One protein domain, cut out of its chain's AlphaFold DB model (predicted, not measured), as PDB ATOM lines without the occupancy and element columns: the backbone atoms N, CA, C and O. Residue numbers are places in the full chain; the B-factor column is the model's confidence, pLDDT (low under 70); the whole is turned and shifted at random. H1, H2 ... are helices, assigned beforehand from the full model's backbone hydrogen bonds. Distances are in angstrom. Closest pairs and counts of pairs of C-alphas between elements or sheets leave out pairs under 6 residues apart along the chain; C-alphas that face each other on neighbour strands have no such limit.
ATOM      1  N   ASN A  59     -21.554  49.015  56.772       54.31
ATOM      2  CA  ASN A  59     -21.241  47.704  56.209       54.31
ATOM      3  C   ASN A  59     -21.963  47.473  54.860       54.31
ATOM      4  O   ASN A  59     -23.144  47.796  54.725       54.31
ATOM      5  N   HIS A  60     -21.246  46.862  53.905       61.34
ATOM      6  CA  HIS A  60     -21.716  46.304  52.618       61.34
ATOM      7  C   HIS A  60     -21.973  47.259  51.432       61.34
ATOM      8  O   HIS A  60     -22.817  46.971  50.587       61.34
ATOM      9  N   VAL A  61     -21.234  48.368  51.300       80.81
ATOM     10  CA  VAL A  61     -21.358  49.239  50.106       80.81
ATOM     11  C   VAL A  61     -20.838  48.565  48.828       80.81
ATOM     12  O   VAL A  61     -21.471  48.684  47.781       80.81
ATOM     13  N   VAL A  62     -19.711  47.851  48.902       88.31
ATOM     14  CA  VAL A  62     -19.166  47.061  47.785       88.31
ATOM     15  C   VAL A  62     -19.478  45.595  48.064       88.31
ATOM     16  O   VAL A  62     -18.934  45.018  49.000       88.31
ATOM     17  N   ASN A  63     -20.386  45.019  47.282       90.81
ATOM     18  CA  ASN A  63     -20.803  43.619  47.356       90.81
ATOM     19  C   ASN A  63     -20.626  42.934  45.990       90.81
ATOM     20  O   ASN A  63     -20.282  43.590  45.003       90.81
ATOM     21  N   GLU A  64     -20.858  41.624  45.926       91.88
ATOM     22  CA  GLU A  64     -20.680  40.836  44.701       91.88
ATOM     23  C   GLU A  64     -21.548  41.350  43.551       91.88
ATOM     24  O   GLU A  64     -21.081  41.477  42.420       91.88
ATOM     25  N   SER A  65     -22.799  41.720  43.825       93.19
ATOM     26  CA  SER A  65     -23.697  42.273  42.805       93.19
ATOM     27  C   SER A  65     -23.167  43.587  42.214       93.19
ATOM     28  O   SER A  65     -23.244  43.802  41.004       93.19
ATOM     29  N   PHE A  66     -22.562  44.449  43.035       95.00
ATOM     30  CA  PHE A  66     -21.924  45.684  42.586       95.00
ATOM     31  C   PHE A  66     -20.635  45.415  41.799       95.00
ATOM     32  O   PHE A  66     -20.409  46.039  40.763       95.00
ATOM     33  N   LEU A  67     -19.809  44.459  42.234       93.50
ATOM     34  CA  LEU A  67     -18.610  44.057  41.490       93.50
ATOM     35  C   LEU A  67     -18.965  43.456  40.122       93.50
ATOM     36  O   LEU A  67     -18.344  43.815  39.120       93.50
ATOM     37  N   ASN A  68     -20.016  42.637  40.051       92.94
ATOM     38  CA  ASN A  68     -20.558  42.118  38.795       92.94
ATOM     39  C   ASN A  68     -21.072  43.241  37.880       92.94
ATOM     40  O   ASN A  68     -20.889  43.171  36.664       92.94
ATOM     41  N   MET A  69     -21.664  44.303  38.439       94.12
ATOM     42  CA  MET A  69     -22.055  45.484  37.659       94.12
ATOM     43  C   MET A  69     -20.836  46.176  37.038       94.12
ATOM     44  O   MET A  69     -20.878  46.516  35.860       94.12
ATOM     45  N   ILE A  70     -19.734  46.330  37.788       93.50
ATOM     46  CA  ILE A  70     -18.466  46.880  37.264       93.50
ATOM     47  C   ILE A  70     -17.936  46.017  36.114       93.50
ATOM     48  O   ILE A  70     -17.444  46.527  35.104       93.50
ATOM     49  N   GLU A  71     -18.025  44.694  36.254       90.94
ATOM     50  CA  GLU A  71     -17.583  43.758  35.224       90.94
ATOM     51  C   GLU A  71     -18.365  43.889  33.917       90.94
ATOM     52  O   GLU A  71     -17.776  43.747  32.844       90.94
ATOM     53  N   ASN A  72     -19.637  44.262  34.006       91.62
ATOM     54  CA  ASN A  72     -20.549  44.397  32.878       91.62
ATOM     55  C   ASN A  72     -20.884  45.864  32.563       91.62
ATOM     56  O   ASN A  72     -21.961  46.151  32.039       91.62
ATOM     57  N   LEU A  73     -19.980  46.801  32.885       90.75
ATOM     58  CA  LEU A  73     -20.132  48.205  32.500       90.75
ATOM     59  C   LEU A  73     -20.233  48.340  30.980       90.75
ATOM     60  O   LEU A  73     -19.322  47.945  30.250       90.75
ATOM     61  N   ASN A  74     -21.348  48.901  30.523       85.56
ATOM     62  CA  ASN A  74     -21.638  49.164  29.125       85.56
ATOM     63  C   ASN A  74     -22.372  50.506  28.954       85.56
ATOM     64  O   ASN A  74     -23.130  50.954  29.820       85.56
ATOM     65  N   ASN A  75     -22.143  51.128  27.796       77.38
ATOM     66  CA  ASN A  75     -22.838  52.334  27.361       77.38
ATOM     67  C   ASN A  75     -23.587  52.060  26.062       77.38
ATOM     68  O   ASN A  75     -23.108  52.398  24.977       77.38
ATOM     69  N   ASP A  76     -24.745  51.415  26.147       76.94
ATOM     70  CA  ASP A  76     -25.667  51.468  25.021       76.94
ATOM     71  C   ASP A  76     -26.377  52.833  25.005       76.94
ATOM     72  O   ASP A  76     -26.739  53.390  26.048       76.94
ATOM     73  N   ILE A  77     -26.576  53.367  23.799       68.38
ATOM     74  CA  ILE A  77     -27.182  54.681  23.531       68.38
ATOM     75  C   ILE A  77     -28.659  54.696  23.973       68.38
ATOM     76  O   ILE A  77     -29.265  55.756  24.148       68.38
ATOM     77  N   GLU A  78     -29.251  53.519  24.175       73.19
ATOM     78  CA  GLU A  78     -30.620  53.365  24.643       73.19
ATOM     79  C   GLU A  78     -30.802  53.924  26.062       73.19
ATOM     80  O   GLU A  78     -30.192  53.479  27.038       73.19
ATOM     81  N   GLN A  79     -31.679  54.923  26.184       72.25
ATOM     82  CA  GLN A  79     -31.987  55.537  27.467       72.25
ATOM     83  C   GLN A  79     -32.739  54.555  28.364       72.25
ATOM     84  O   GLN A  79     -33.882  54.185  28.094       72.25
ATOM     85  N   ILE A  80     -32.119  54.188  29.483       81.25
ATOM     86  CA  ILE A  80     -32.823  53.533  30.585       81.25
ATOM     87  C   ILE A  80     -33.545  54.594  31.423       81.25
ATOM     88  O   ILE A  80     -32.961  55.611  31.830       81.25
ATOM     89  N   ASP A  81     -34.832  54.344  31.671       87.75
ATOM     90  CA  ASP A  81     -35.654  55.192  32.530       87.75
ATOM     91  C   ASP A  81     -35.121  55.204  33.975       87.75
ATOM     92  O   ASP A  81     -34.462  54.272  34.442       87.75
ATOM     93  N   GLU A  82     -35.373  56.297  34.688       89.69
ATOM     94  CA  GLU A  82     -34.843  56.501  36.036       89.69
ATOM     95  C   GLU A  82     -35.399  55.509  37.074       89.69
ATOM     96  O   GLU A  82     -34.653  55.073  37.952       89.69
ATOM     97  N   ASP A  83     -36.654  55.069  36.949       92.31
ATOM     98  CA  ASP A  83     -37.260  54.075  37.841       92.31
ATOM     99  C   ASP A  83     -36.592  52.705  37.688       92.31
ATOM    100  O   ASP A  83     -36.352  52.009  38.679       92.31
ATOM    101  N   LYS A  84     -36.246  52.306  36.458       91.38
ATOM    102  CA  LYS A  84     -35.450  51.097  36.201       91.38
ATOM    103  C   LYS A  84     -34.052  51.216  36.791       91.38
ATOM    104  O   LYS A  84     -33.608  50.276  37.448       91.38
ATOM    105  N   CYS A  85     -33.382  52.357  36.620       93.44
ATOM    106  CA  CYS A  85     -32.085  52.593  37.257       93.44
ATOM    107  C   CYS A  85     -32.180  52.471  38.783       93.44
ATOM    108  O   CYS A  85     -31.383  51.756  39.383       93.44
ATOM    109  N   ASN A  86     -33.187  53.090  39.403       94.19
ATOM    110  CA  ASN A  86     -33.416  53.007  40.845       94.19
ATOM    111  C   ASN A  86     -33.655  51.564  41.313       94.19
ATOM    112  O   ASN A  86     -33.092  51.149  42.325       94.19
ATOM    113  N   LYS A  87     -34.425  50.765  40.562       94.56
ATOM    114  CA  LYS A  87     -34.625  49.335  40.860       94.56
ATOM    115  C   LYS A  87     -33.320  48.543  40.804       94.56
ATOM    116  O   LYS A  87     -33.086  47.733  41.694       94.56
ATOM    117  N   ILE A  88     -32.475  48.787  39.800       94.75
ATOM    118  CA  ILE A  88     -31.156  48.144  39.691       94.75
ATOM    119  C   ILE A  88     -30.277  48.552  40.878       94.75
ATOM    120  O   ILE A  88     -29.709  47.688  41.533       94.75
ATOM    121  N   VAL A  89     -30.213  49.846  41.206       94.94
ATOM    122  CA  VAL A  89     -29.426  50.374  42.334       94.94
ATOM    123  C   VAL A  89     -29.840  49.735  43.663       94.94
ATOM    124  O   VAL A  89     -28.979  49.330  44.443       94.94
ATOM    125  N   GLU A  90     -31.142  49.613  43.931       94.81
ATOM    126  CA  GLU A  90     -31.635  48.956  45.148       94.81
ATOM    127  C   GLU A  90     -31.414  47.438  45.127       94.81
ATOM    128  O   GLU A  90     -31.085  46.858  46.160       94.81
ATOM    129  N   ALA A  91     -31.539  46.778  43.973       94.38
ATOM    130  CA  ALA A  91     -31.232  45.355  43.850       94.38
ATOM    131  C   ALA A  91     -29.745  45.077  44.126       94.38
ATOM    132  O   ALA A  91     -29.429  44.207  44.935       94.38
ATOM    133  N   VAL A  92     -28.848  45.884  43.549       95.00
ATOM    134  CA  VAL A  92     -27.406  45.833  43.820       95.00
ATOM    135  C   VAL A  92     -27.126  46.078  45.298       95.00
ATOM    136  O   VAL A  92     -26.369  45.327  45.899       95.00
ATOM    137  N   ARG A  93     -27.763  47.075  45.926       93.31
ATOM    138  CA  ARG A  93     -27.562  47.369  47.356       93.31
ATOM    139  C   ARG A  93     -27.909  46.178  48.245       93.31
ATOM    140  O   ARG A  93     -27.220  45.932  49.229       93.31
ATOM    141  N   ASN A  94     -28.980  45.468  47.908       92.12
ATOM    142  CA  ASN A  94     -29.451  44.298  48.647       92.12
ATOM    143  C   ASN A  94     -28.736  42.996  48.237       92.12
ATOM    144  O   ASN A  94     -29.186  41.921  48.624       92.12
ATOM    145  N   ASP A  95     -27.656  43.094  47.454       93.56
ATOM    146  CA  ASP A  95     -26.872  41.975  46.920       93.56
ATOM    147  C   ASP A  95     -27.723  40.917  46.191       93.56
ATOM    148  O   ASP A  95     -27.500  39.708  46.269       93.56
ATOM    149  N   ILE A  96     -28.753  41.386  45.482       92.88
ATOM    150  CA  ILE A  96     -29.581  40.539  44.632       92.88
ATOM    151  C   ILE A  96     -28.803  40.257  43.350       92.88
ATOM    152  O   ILE A  96     -28.394  41.179  42.647       92.88
ATOM    153  N   LYS A  97     -28.671  38.974  42.999       90.69
ATOM    154  CA  LYS A  97     -28.050  38.548  41.744       90.69
ATOM    155  C   LYS A  97     -28.835  39.084  40.541       90.69
ATOM    156  O   LYS A  97     -30.000  38.734  40.353       90.69
ATOM    157  N   ILE A  98     -28.171  39.885  39.715       89.75
ATOM    158  CA  ILE A  98     -28.709  40.478  38.485       89.75
ATOM    159  C   ILE A  98     -27.929  39.917  37.294       89.75
ATOM    160  O   ILE A  98     -26.702  39.827  37.348       89.75
ATOM    161  N   ASP A  99     -28.628  39.556  36.219       90.56
ATOM    162  CA  ASP A  99     -27.979  39.260  34.942       90.56
ATOM    163  C   ASP A  99     -27.743  40.562  34.168       90.56
ATOM    164  O   ASP A  99     -28.624  41.087  33.487       90.56
ATOM    165  N   PHE A 100     -26.544  41.124  34.313       89.50
ATOM    166  CA  PHE A 100     -26.183  42.379  33.656       89.50
ATOM    167  C   PHE A 100     -26.004  42.248  32.140       89.50
ATOM    168  O   PHE A 100     -25.994  43.271  31.462       89.50
ATOM    169  N   ASN A 101     -25.927  41.030  31.589       86.00
ATOM    170  CA  ASN A 101     -25.854  40.838  30.137       86.00
ATOM    171  C   ASN A 101     -27.156  41.248  29.435       86.00
ATOM    172  O   ASN A 101     -27.139  41.616  28.263       86.00
ATOM    173  N   GLU A 102     -28.285  41.201  30.147       85.75
ATOM    174  CA  GLU A 102     -29.597  41.606  29.633       85.75
ATOM    175  C   GLU A 102     -29.854  43.117  29.789       85.75
ATOM    176  O   GLU A 102     -30.837  43.651  29.265       85.75
ATOM    177  N   ILE A 103     -28.973  43.830  30.502       86.00
ATOM    178  CA  ILE A 103     -29.102  45.261  30.774       86.00
ATOM    179  C   ILE A 103     -28.237  46.040  29.786       86.00
ATOM    180  O   ILE A 103     -27.011  45.992  29.819       86.00
ATOM    181  N   LYS A 104     -28.898  46.811  28.922       81.44
ATOM    182  CA  LYS A 104     -28.243  47.554  27.837       81.44
ATOM    183  C   LYS A 104     -27.368  48.724  28.306       81.44
ATOM    184  O   LYS A 104     -26.380  49.028  27.658       81.44
ATOM    185  N   ASN A 105     -27.718  49.392  29.406       87.19
ATOM    186  CA  ASN A 105     -26.968  50.541  29.926       87.19
ATOM    187  C   ASN A 105     -26.763  50.419  31.441       87.19
ATOM    188  O   ASN A 105     -27.633  50.756  32.247       87.19
ATOM    189  N   THR A 106     -25.605  49.914  31.841       91.38
ATOM    190  CA  THR A 106     -25.239  49.724  33.250       91.38
ATOM    191  C   THR A 106     -24.470  50.914  33.826       91.38
ATOM    192  O   THR A 106     -24.376  51.047  35.045       91.38
ATOM    193  N   GLU A 107     -23.996  51.841  32.990       92.06
ATOM    194  CA  GLU A 107     -23.264  53.036  33.428       92.06
ATOM    195  C   GLU A 107     -24.103  53.988  34.275       92.06
ATOM    196  O   GLU A 107     -23.660  54.430  35.336       92.06
ATOM    197  N   LYS A 108     -25.334  54.286  33.848       91.88
ATOM    198  CA  LYS A 108     -26.229  55.171  34.606       91.88
ATOM    199  C   LYS A 108     -26.546  54.629  36.013       91.88
ATOM    200  O   LYS A 108     -26.324  55.368  36.975       91.88
ATOM    201  N   PRO A 109     -27.019  53.376  36.195       94.38
ATOM    202  CA  PRO A 109     -27.237  52.837  37.537       94.38
ATOM    203  C   PRO A 109     -25.933  52.691  38.337       94.38
ATOM    204  O   PRO A 109     -25.956  52.906  39.547       94.38
ATOM    205  N   PHE A 110     -24.791  52.414  37.697       95.25
ATOM    206  CA  PHE A 110     -23.490  52.419  38.374       95.25
ATOM    207  C   PHE A 110     -23.149  53.791  38.971       95.25
ATOM    208  O   PHE A 110     -22.844  53.875  40.162       95.25
ATOM    209  N   LEU A 111     -23.264  54.866  38.184       94.81
ATOM    210  CA  LEU A 111     -23.011  56.236  38.641       94.81
ATOM    211  C   LEU A 111     -23.975  56.653  39.764       94.81
ATOM    212  O   LEU A 111     -23.555  57.239  40.760       94.81
ATOM    213  N   MET A 112     -25.255  56.284  39.649       94.94
ATOM    214  CA  MET A 112     -26.248  56.519  40.704       94.94
ATOM    215  C   MET A 112     -25.915  55.763  41.997       94.94
ATOM    216  O   MET A 112     -26.095  56.299  43.090       94.94
ATOM    217  N   TYR A 113     -25.417  54.528  41.890       95.56
ATOM    218  CA  TYR A 113     -25.024  53.732  43.049       95.56
ATOM    219  C   TYR A 113     -23.853  54.374  43.799       95.56
ATOM    220  O   TYR A 113     -23.917  54.539  45.021       95.56
ATOM    221  N   ILE A 114     -22.799  54.776  43.080       94.81
ATOM    222  CA  ILE A 114     -21.639  55.409  43.716       94.81
ATOM    223  C   ILE A 114     -22.008  56.766  44.337       94.81
ATOM    224  O   ILE A 114     -21.643  57.008  45.483       94.81
ATOM    225  N   ASP A 115     -22.805  57.610  43.673       93.12
ATOM    226  CA  ASP A 115     -23.214  58.913  44.228       93.12
ATOM    227  C   ASP A 115     -24.011  58.761  45.533       93.12
ATOM    228  O   ASP A 115     -23.803  59.487  46.511       93.12
ATOM    229  N   LYS A 116     -24.877  57.745  45.595       91.56
ATOM    230  CA  LYS A 116     -25.716  57.489  46.767       91.56
ATOM    231  C   LYS A 116     -24.938  56.874  47.934       91.56
ATOM    232  O   LYS A 116     -25.180  57.250  49.084       91.56
ATOM    233  N   TYR A 117     -24.009  55.951  47.667       90.94
ATOM    234  CA  TYR A 117     -23.431  55.087  48.709       90.94
ATOM    235  C   TYR A 117     -21.935  55.277  48.972       90.94
ATOM    236  O   TYR A 117     -21.450  54.854  50.022       90.94
ATOM    237  N   PHE A 118     -21.190  55.944  48.090       90.62
ATOM    238  CA  PHE A 118     -19.747  56.131  48.274       90.62
ATOM    239  C   PHE A 118     -19.393  57.410  49.034       90.62
ATOM    240  O   PHE A 118     -18.219  57.653  49.265       90.62
ATOM    241  N   ASN A 119     -20.346  58.219  49.505       81.81
ATOM    242  CA  ASN A 119     -20.042  59.504  50.162       81.81
ATOM    243  C   ASN A 119     -18.965  59.418  51.270       81.81
ATOM    244  O   ASN A 119     -18.122  60.316  51.374       81.81
TER     245      ASN A 119
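AT A GLANCE: This is residues 59 to 119 of the 224 residues of an uncharacterized protein of Nosema apis BRL 01 (UniProt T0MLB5). Three short helices make a small all-helix core: H2 and H3 pack across each other as an X near their centres, and H1 is set beside the last residues of H2, so that the three centres make a triangle. The unnamed stretch from 94 to 106 folds back from the last residue of H2 to the first of H3, while the link from H1 to H2 loops out round Ile 77 to make one end of the long axis, opposite Asn 59. The printed part has 61 residues with three named helices, H1, H2 and H3 in that order along the chain, and no named strand. The whole is compact, with a radius of gyration of the C-alphas of 10.5 A, and its outline is elongated, spanning 34 by 20 by 15 A.

HOW THE PARTS SIT: Look first at H1, residues 64 to 71, and then at H2, residues 82 to 93. They touch, with Ser 65 and Val 92 as the closest C-alphas, 5.2 A apart; H2 touches H1 with residues 92 to 93 alone. Their lines stand at a steep tilt of 57 degrees, and they run opposite ways. Go on to H3, residues 107 to 117, which touches H2 with 10 pairs of C-alphas within 8 A. The closest C-alphas of this pair are those of Cys 85 and Pro 109, 4.9 A apart, and H2 touches H3 with residues 85 to 89 alone. H2 and H3 run the same way at a steep tilt of 58 degrees. H1 and H3 are close but not clearly touching: their closest C-alphas, those of Met 69 and Phe 110, are 7.1 A apart. In H1, H2 and H3 you will find every O i to N i+4 pair within hydrogen-bond range.

IN THESE COORDINATES: Find C-alpha 64 at (-20.680, 40.836, 44.701); from there H1 runs through 8 residues to C-alpha 71. H2 begins at C-alpha 82, at (-34.843, 56.501, 36.036), and covers 16.3 A from first to last C-alpha over 12 residues. H3 has 11 residues and a length of 15.4 A, and ends at C-alpha 117, at (-23.431, 55.087, 48.709).

THE WHOLE: The C-alphas of Asn 59 and Ile 77 are the two farthest apart, at 33.9 A. The link from H1 to H2 is short, with 10 residues, and the link from H2 to H3 is long, with 13. The printed part has no cut. The mean pLDDT of the printed part is 88.6; look for values under 70 at residues 59 to 60 and residue 77.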